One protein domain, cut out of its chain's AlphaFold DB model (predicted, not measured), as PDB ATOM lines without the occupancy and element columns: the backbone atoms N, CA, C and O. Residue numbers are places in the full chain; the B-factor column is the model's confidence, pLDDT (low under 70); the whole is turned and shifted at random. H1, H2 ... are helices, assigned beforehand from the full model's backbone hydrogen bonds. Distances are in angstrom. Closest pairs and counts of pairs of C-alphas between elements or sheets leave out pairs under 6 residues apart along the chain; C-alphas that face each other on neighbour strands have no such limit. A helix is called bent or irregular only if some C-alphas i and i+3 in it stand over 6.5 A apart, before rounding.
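Overview. This is residues 157 to 217 of the 338 residues of the protein "TIGR02679 family protein" of Micromonospora humi (UniProt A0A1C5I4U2). Three separate helices are strung on an open, loosely looped chain: H2, the longest, lies toward one end of the long axis, H3 toward the other, and H1, a single short turn, between those ends. In the middle, two short stretches, residues 160 to 161 and residues 193 to 194, pair antiparallel, and after H3 the final stretch, residues 206 to 217, first turns back toward this middle and then runs out away from the body to its end at Leu 217. The printed part has 61 residues with three named helices, in the order H1, H2, H3, and no named strand; the class is all helix, though just 25 of the 61 residues are in named elements. The whole is loose, with a radius of gyration of the C-alphas of 13.2 A, and elongated, spanning 38 by 21 by 21 A.

Arrangement. The longest helix is H2, residues 174 to 186, and it touches no helix. H1, residues 162 to 165, is apart from H2, with no C-alpha of the one within 8 A of the other. H3, residues 198 to 205, is apart from H2 by the same measure. H1 and H3 are apart as well. Residues 160 to 161, just before H1, pair antiparallel with residues 193 to 194, in the link from H2 to H3. Residues 170 to 175, of which 174 to 175 belong to H2, stand free, with no C-alpha 8 or more residues away along the chain within 10 A. In H2 and H3 every O i to N i+4 pair is within hydrogen-bond range; H1 is too short for such a pair, and its one O i to N i+3 pair is within range.

Along the chain. H2 runs 18.2 A from C-alpha 174 at (58.672, 87.003, 83.969) to C-alpha 186 at (76.712, 87.268, 86.371). H1 has 4 residues, Leu 162 to Leu 165, and measures 5.3 A; its C-alpha 162 is at (70.397, 84.642, 98.220). H3 has 8 residues, Pro 198 to Leu 205, and measures 10.4 A, ending with C-alpha 205 at (84.341, 85.863, 105.618). No helix is bent or irregular.

Size, cuts and confidence. The two C-alphas farthest apart, those of Gly 171 and Asp 208, are 40.7 A from each other. The C-alphas of Arg 157 and Leu 217, the first and last printed, are 21.5 A apart. The printed part has no cut. The link from H1 to H2, 8 residues, is short but not tight, and the link from H2 to H3, 11 residues, is long. Residues 206 to 217 hold no named element, and their C-alphas lie 6 to 19 A from the mean of all C-alphas. The mean pLDDT of the printed part is 85.5, and no printed residue is under 70.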
ATOM      1  N   ARG A 157      76.329  74.123 106.367       88.75
ATOM      2  CA  ARG A 157      76.624  75.523 106.674       88.75
ATOM      3  C   ARG A 157      75.333  76.235 107.108       88.75
ATOM      4  O   ARG A 157      74.309  76.082 106.441       88.75
ATOM      5  N   PRO A 158      75.340  77.023 108.198       87.19
ATOM      6  CA  PRO A 158      74.173  77.808 108.581       87.19
ATOM      7  C   PRO A 158      73.900  78.901 107.543       87.19
ATOM      8  O   PRO A 158      74.826  79.567 107.080       87.19
ATOM      9  N   GLY A 159      72.627  79.107 107.211       89.00
ATOM     10  CA  GLY A 159      72.207  80.075 106.199       89.00
ATOM     11  C   GLY A 159      71.776  79.428 104.887       89.00
ATOM     12  O   GLY A 159      71.485  78.233 104.836       89.00
ATOM     13  N   ALA A 160      71.685  80.241 103.840       91.12
ATOM     14  CA  ALA A 160      71.305  79.795 102.504       91.12
ATOM     15  C   ALA A 160      71.827  80.784 101.440       91.12
ATOM     16  O   ALA A 160      72.180  81.918 101.784       91.12
ATOM     17  N   PRO A 161      71.870  80.395 100.154       91.56
ATOM     18  CA  PRO A 161      72.185  81.329  99.079       91.56
ATOM     19  C   PRO A 161      71.037  82.330  98.873       91.56
ATOM     20  O   PRO A 161      69.876  81.993  99.122       91.56
ATOM     21  N   LEU A 162      71.355  83.538  98.390       91.50
ATOM     22  CA  LEU A 162      70.397  84.642  98.220       91.50
ATOM     23  C   LEU A 162      69.102  84.209  97.523       91.50
ATOM     24  O   LEU A 162      68.024  84.496  98.037       91.50
ATOM     25  N   TRP A 163      69.201  83.489  96.403       90.50
ATOM     26  CA  TRP A 163      68.045  83.079  95.596       90.50
ATOM     27  C   TRP A 163      66.999  82.246  96.352       90.50
ATOM     28  O   TRP A 163      65.823  82.326  96.027       90.50
ATOM     29  N   ARG A 164      67.384  81.501  97.400       90.25
ATOM     30  CA  ARG A 164      66.430  80.740  98.236       90.25
ATOM     31  C   ARG A 164      65.716  81.592  99.279       90.25
ATOM     32  O   ARG A 164      64.747  81.136  99.879       90.25
ATOM     33  N   LEU A 165      66.243  82.781  99.565       89.62
ATOM     34  CA  LEU A 165      65.781  83.655 100.644       89.62
ATOM     35  C   LEU A 165      64.954  84.835 100.137       89.62
ATOM     36  O   LEU A 165      64.341  85.539 100.940       89.62
ATOM     37  N   VAL A 166      64.953  85.074  98.827       89.25
ATOM     38  CA  VAL A 166      64.245  86.189  98.204       89.25
ATOM     39  C   VAL A 166      63.207  85.681  97.217       89.25
ATOM     40  O   VAL A 166      63.346  84.613  96.635       89.25
ATOM     41  N   ARG A 167      62.170  86.488  97.006       89.38
ATOM     42  CA  ARG A 167      61.228  86.340  95.898       89.38
ATOM     43  C   ARG A 167      61.092  87.678  95.192       89.38
ATOM     44  O   ARG A 167      61.266  88.725  95.824       89.38
ATOM     45  N   PHE A 168      60.736  87.654  93.915       88.19
ATOM     46  CA  PHE A 168      60.361  88.882  93.227       88.19
ATOM     47  C   PHE A 168      59.109  89.495  93.864       88.19
ATOM     48  O   PHE A 168      58.214  88.787  94.340       88.19
ATOM     49  N   ALA A 169      59.079  90.827  93.912       86.06
ATOM     50  CA  ALA A 169      57.917  91.570  94.375       86.06
ATOM     51  C   ALA A 169      56.730  91.355  93.424       86.06
ATOM     52  O   ALA A 169      56.907  91.099  92.229       86.06
ATOM     53  N   ASP A 170      55.517  91.496  93.952       83.56
ATOM     54  CA  ASP A 170      54.306  91.328  93.156       83.56
ATOM     55  C   ASP A 170      54.269  92.398  92.044       83.56
ATOM     56  O   ASP A 170      54.453  93.589  92.303       83.56
ATOM     57  N   GLY A 171      54.070  91.972  90.793       83.50
ATOM     58  CA  GLY A 171      54.055  92.853  89.616       83.50
ATOM     59  C   GLY A 171      55.342  92.881  88.783       83.50
ATOM     60  O   GLY A 171      55.335  93.478  87.708       83.50
ATOM     61  N   VAL A 172      56.421  92.213  89.212       84.19
ATOM     62  CA  VAL A 172      57.592  91.977  88.348       84.19
ATOM     63  C   VAL A 172      57.223  90.948  87.281       84.19
ATOM     64  O   VAL A 172      56.738  89.861  87.594       84.19
ATOM     65  N   THR A 173      57.424  91.293  86.009       86.88
ATOM     66  CA  THR A 173      57.105  90.390  84.897       86.88
ATOM     67  C   THR A 173      58.123  89.253  84.805       86.88
ATOM     68  O   THR A 173      59.267  89.406  85.226       86.88
ATOM     69  N   GLY A 174      57.741  88.117  84.211       86.69
ATOM     70  CA  GLY A 174      58.672  87.003  83.969       86.69
ATOM     71  C   GLY A 174      59.960  87.421  83.234       86.69
ATOM     72  O   GLY A 174      61.045  87.067  83.690       86.69
ATOM     73  N   PRO A 175      59.883  88.219  82.147       82.19
ATOM     74  CA  PRO A 175      61.070  88.749  81.481       82.19
ATOM     75  C   PRO A 175      61.961  89.621  82.376       82.19
ATOM     76  O   PRO A 175      63.177  89.452  82.355       82.19
ATOM     77  N   ASP A 176      61.382  90.523  83.176       80.12
ATOM     78  CA  ASP A 176      62.160  91.386  84.075       80.12
ATOM     79  C   ASP A 176      62.813  90.575  85.200       80.12
ATOM     80  O   ASP A 176      63.982  90.791  85.519       80.12
ATOM     81  N   ALA A 177      62.083  89.605  85.758       85.44
ATOM     82  CA  ALA A 177      62.586  88.672  86.761       85.44
ATOM     83  C   ALA A 177      63.804  87.902  86.231       85.44
ATOM     84  O   ALA A 177      64.875  87.958  86.835       85.44
ATOM     85  N   ALA A 178      63.677  87.284  85.053       83.94
ATOM     86  CA  ALA A 178      64.768  86.552  84.414       83.94
ATOM     87  C   ALA A 178      65.991  87.446  84.151       83.94
ATOM     88  O   ALA A 178      67.137  87.023  84.309       83.94
ATOM     89  N   ALA A 179      65.766  88.702  83.768       79.12
ATOM     90  CA  ALA A 179      66.849  89.622  83.462       79.12
ATOM     91  C   ALA A 179      67.585  90.111  84.727       79.12
ATOM     92  O   ALA A 179      68.813  90.231  84.719       79.12
ATOM     93  N   VAL A 180      66.859  90.338  85.827       83.81
ATOM     94  CA  VAL A 180      67.449  90.628  87.145       83.81
ATOM     95  C   VAL A 180      68.211  89.415  87.676       83.81
ATOM     96  O   VAL A 180      69.336  89.566  88.152       83.81
ATOM     97  N   GLU A 181      67.644  88.218  87.559       88.00
ATOM     98  CA  GLU A 181      68.290  86.970  87.967       88.00
ATOM     99  C   GLU A 181      69.606  86.747  87.213       88.00
ATOM    100  O   GLU A 181      70.648  86.532  87.833       88.00
ATOM    101  N   ALA A 182      69.595  86.907  85.887       81.94
ATOM    102  CA  ALA A 182      70.793  86.809  85.061       81.94
ATOM    103  C   ALA A 182      71.867  87.830  85.473       81.94
ATOM    104  O   ALA A 182      73.048  87.487  85.551       81.94
ATOM    105  N   ALA A 183      71.472  89.070  85.778       82.06
ATOM    106  CA  ALA A 183      72.398  90.099  86.245       82.06
ATOM    107  C   ALA A 183      73.008  89.747  87.613       82.06
ATOM    108  O   ALA A 183      74.221  89.866  87.798       82.06
ATOM    109  N   LEU A 184      72.194  89.268  88.559       87.75
ATOM    110  CA  LEU A 184      72.665  88.828  89.872       87.75
ATOM    111  C   LEU A 184      73.575  87.600  89.766       87.75
ATOM    112  O   LEU A 184      74.554  87.512  90.508       87.75
ATOM    113  N   HIS A 185      73.292  86.668  88.856       86.25
ATOM    114  CA  HIS A 185      74.140  85.503  88.625       86.25
ATOM    115  C   HIS A 185      75.489  85.913  88.025       86.25
ATOM    116  O   HIS A 185      76.530  85.529  88.551       86.25
ATOM    117  N   ALA A 186      75.488  86.763  86.994       81.06
ATOM    118  CA  ALA A 186      76.712  87.268  86.371       81.06
ATOM    119  C   ALA A 186      77.594  88.059  87.353       81.06
ATOM    120  O   ALA A 186      78.819  87.984  87.283       81.06
ATOM    121  N   ALA A 187      76.983  88.778  88.299       84.44
ATOM    122  CA  ALA A 187      77.692  89.476  89.370       84.44
ATOM    123  C   ALA A 187      78.171  88.545  90.506       84.44
ATOM    124  O   ALA A 187      78.825  89.004  91.443       84.44
ATOM    125  N   GLY A 188      77.822  87.254  90.470       86.38
ATOM    126  CA  GLY A 188      78.079  86.309  91.555       86.38
ATOM    127  C   GLY A 188      77.358  86.682  92.853       86.38
ATOM    128  O   GLY A 188      77.875  86.442  93.940       86.38
ATOM    129  N   LEU A 189      76.200  87.331  92.773       89.94
ATOM    130  CA  LEU A 189      75.395  87.712  93.936       89.94
ATOM    131  C   LEU A 189      74.229  86.752  94.163       89.94
ATOM    132  O   LEU A 189      73.838  86.537  95.307       89.94
ATOM    133  N   LEU A 190      73.692  86.159  93.094       89.88
ATOM    134  CA  LEU A 190      72.516  85.289  93.168       89.88
ATOM    135  C   LEU A 190      72.747  84.059  94.057       89.88
ATOM    136  O   LEU A 190      71.868  83.669  94.823       89.88
ATOM    137  N   ASP A 191      73.937  83.462  93.979       90.19
ATOM    138  CA  ASP A 191      74.328  82.281  94.750       90.19
ATOM    139  C   ASP A 191      75.104  82.618  96.035       90.19
ATOM    140  O   ASP A 191      75.508  81.700  96.751       90.19
ATOM    141  N   ALA A 192      75.338  83.903  96.319       90.94
ATOM    142  CA  ALA A 192      76.130  84.327  97.464       90.94
ATOM    143  C   ALA A 192      75.445  83.931  98.777       90.94
ATOM    144  O   ALA A 192      74.221  84.011  98.911       90.94
ATOM    145  N   TRP A 193      76.244  83.500  99.751       91.81
ATOM    146  CA  TRP A 193      75.764  82.928 101.000       91.81
ATOM    147  C   TRP A 193      75.394  84.014 102.013       91.81
ATOM    148  O   TRP A 193      76.188  84.917 102.296       91.81
ATOM    149  N   LEU A 194      74.197  83.906 102.594       90.88
ATOM    150  CA  LEU A 194      73.761  84.738 103.710       90.88
ATOM    151  C   LEU A 194      73.748  83.907 104.985       90.88
ATOM    152  O   LEU A 194      73.048  82.899 105.081       90.88
ATOM    153  N   HIS A 195      74.485  84.375 105.985       88.81
ATOM    154  CA  HIS A 195      74.426  83.830 107.334       88.81
ATOM    155  C   HIS A 195      73.256  84.440 108.124       88.81
ATOM    156  O   HIS A 195      72.954  85.622 107.953       88.81
ATOM    157  N   PRO A 196      72.621  83.668 109.026       85.44
ATOM    158  CA  PRO A 196      71.520  84.161 109.854       85.44
ATOM    159  C   PRO A 196      71.974  85.180 110.911       85.44
ATOM    160  O   PRO A 196      71.168  85.989 111.359       85.44
ATOM    161  N   ASP A 197      73.252  85.149 111.300       82.31
ATOM    162  CA  ASP A 197      73.834  86.037 112.307       82.31
ATOM    163  C   ASP A 197      75.066  86.793 111.755       82.31
ATOM    164  O   ASP A 197      75.981  86.148 111.224       82.31
ATOM    165  N   PRO A 198      75.152  88.133 111.909       73.62
ATOM    166  CA  PRO A 198      76.278  88.938 111.420       73.62
ATOM    167  C   PRO A 198      77.654  88.545 111.984       73.62
ATOM    168  O   PRO A 198      78.668  88.705 111.298       73.62
ATOM    169  N   GLY A 199      77.707  88.043 113.222       76.69
ATOM    170  CA  GLY A 199      78.940  87.576 113.855       76.69
ATOM    171  C   GLY A 199      79.467  86.310 113.184       76.69
ATOM    172  O   GLY A 199      80.631  86.263 112.786       76.69
ATOM    173  N   THR A 200      78.589  85.327 112.955       79.88
ATOM    174  CA  THR A 200      78.944  84.114 112.191       79.88
ATOM    175  C   THR A 200      79.347  84.431 110.751       79.88
ATOM    176  O   THR A 200      80.272  83.821 110.223       79.88
ATOM    177  N   ALA A 201      78.713  85.435 110.145       79.62
ATOM    178  CA  ALA A 201      79.007  85.877 108.790       79.62
ATOM    179  C   ALA A 201      80.412  86.494 108.667       79.62
ATOM    180  O   ALA A 201      81.135  86.235 107.709       79.62
ATOM    181  N   THR A 202      80.817  87.286 109.665       81.25
ATOM    182  CA  THR A 202      82.141  87.920 109.703       81.25
ATOM    183  C   THR A 202      83.241  86.886 109.948       81.25
ATOM    184  O   THR A 202      84.294  86.962 109.323       81.25
ATOM    185  N   ALA A 203      82.987  85.892 110.806       83.19
ATOM    186  CA  ALA A 203      83.910  84.778 111.012       83.19
ATOM    187  C   ALA A 203      84.085  83.930 109.739       83.19
ATOM    188  O   ALA A 203      85.210  83.583 109.399       83.19
ATOM    189  N   ALA A 204      82.994  83.648 109.014       82.94
ATOM    190  CA  ALA A 204      83.047  82.919 107.747       82.94
ATOM    191  C   ALA A 204      83.814  83.691 106.662       82.94
ATOM    192  O   ALA A 204      84.639  83.104 105.970       82.94
ATOM    193  N   LEU A 205      83.602  85.011 106.558       83.56
ATOM    194  CA  LEU A 205      84.341  85.863 105.618       83.56
ATOM    195  C   LEU A 205      85.842  85.934 105.939       83.56
ATOM    196  O   LEU A 205      86.654  86.071 105.031       83.56
ATOM    197  N   ALA A 206      86.205  85.891 107.222       84.31
ATOM    198  CA  ALA A 206      87.600  85.911 107.659       84.31
ATOM    199  C   ALA A 206      88.305  84.549 107.519       84.31
ATOM    200  O   ALA A 206      89.511  84.477 107.747       84.31
ATOM    201  N   GLY A 207      87.563  83.483 107.210       83.56
ATOM    202  CA  GLY A 207      88.117  82.155 106.969       83.56
ATOM    203  C   GLY A 207      88.730  82.007 105.575       83.56
ATOM    204  O   GLY A 207      88.600  82.879 104.720       83.56
ATOM    205  N   ASP A 208      89.350  80.852 105.334       82.69
ATOM    206  CA  ASP A 208      90.015  80.522 104.062       82.69
ATOM    207  C   ASP A 208      89.068  79.876 103.025       82.69
ATOM    208  O   ASP A 208      89.506  79.367 101.989       82.69
ATOM    209  N   ASP A 209      87.758  79.875 103.289       85.19
ATOM    210  CA  ASP A 209      86.759  79.317 102.379       85.19
ATOM    211  C   ASP A 209      86.642  80.184 101.119       85.19
ATOM    212  O   ASP A 209      86.204  81.336 101.163       85.19
ATOM    213  N   LEU A 210      86.962  79.594  99.965       85.81
ATOM    214  CA  LEU A 210      86.750  80.215  98.659       85.81
ATOM    215  C   LEU A 210      85.255  80.203  98.307       85.81
ATOM    216  O   LEU A 210      84.769  79.302  97.617       85.81
ATOM    217  N   ASP A 211      84.528  81.198  98.814       89.38
ATOM    218  CA  ASP A 211      83.102  81.410  98.566       89.38
ATOM    219  C   ASP A 211      82.716  82.907  98.536       89.38
ATOM    220  O   ASP A 211      83.510  83.785  98.871       89.38
ATOM    221  N   GLY A 212      81.490  83.214  98.106       88.88
ATOM    222  CA  GLY A 212      80.909  84.555  98.124       88.88
ATOM    223  C   GLY A 212      79.921  84.725  99.272       88.88
ATOM    224  O   GLY A 212      78.994  83.931  99.411       88.88
ATOM    225  N   TYR A 213      80.072  85.797 100.050       88.88
ATOM    226  CA  TYR A 213      79.211  86.110 101.191       88.88
ATOM    227  C   TYR A 213      78.549  87.478 101.023       88.88
ATOM    228  O   TYR A 213      79.192  88.443 100.606       88.88
ATOM    229  N   LEU A 214      77.271  87.579 101.392       88.25
ATOM    230  CA  LEU A 214      76.557  88.852 101.477       88.25
ATOM    231  C   LEU A 214      76.459  89.293 102.935       88.25
ATOM    232  O   LEU A 214      75.756  88.685 103.743       88.25
ATOM    233  N   LEU A 215      77.160  90.380 103.262       84.25
ATOM    234  CA  LEU A 215      77.127  90.992 104.584       84.25
ATOM    235  C   LEU A 215      76.278  92.264 104.564       84.25
ATOM    236  O   LEU A 215      76.570  93.178 103.785       84.25
ATOM    237  N   PRO A 216      75.259  92.386 105.431       76.56
ATOM    238  CA  PRO A 216      74.562  93.648 105.575       76.56
ATOM    239  C   PRO A 216      75.522  94.690 106.153       76.56
ATOM    240  O   PRO A 216      76.185  94.454 107.165       76.56
ATOM    241  N   LEU A 217      75.553  95.883 105.555       79.38
ATOM    242  CA  LEU A 217      76.266  97.006 106.157       79.38
ATOM    243  C   LEU A 217      75.699  97.290 107.563       79.38
ATOM    244  O   LEU A 217      74.467  97.246 107.747       79.38
TER     245      LEU A 217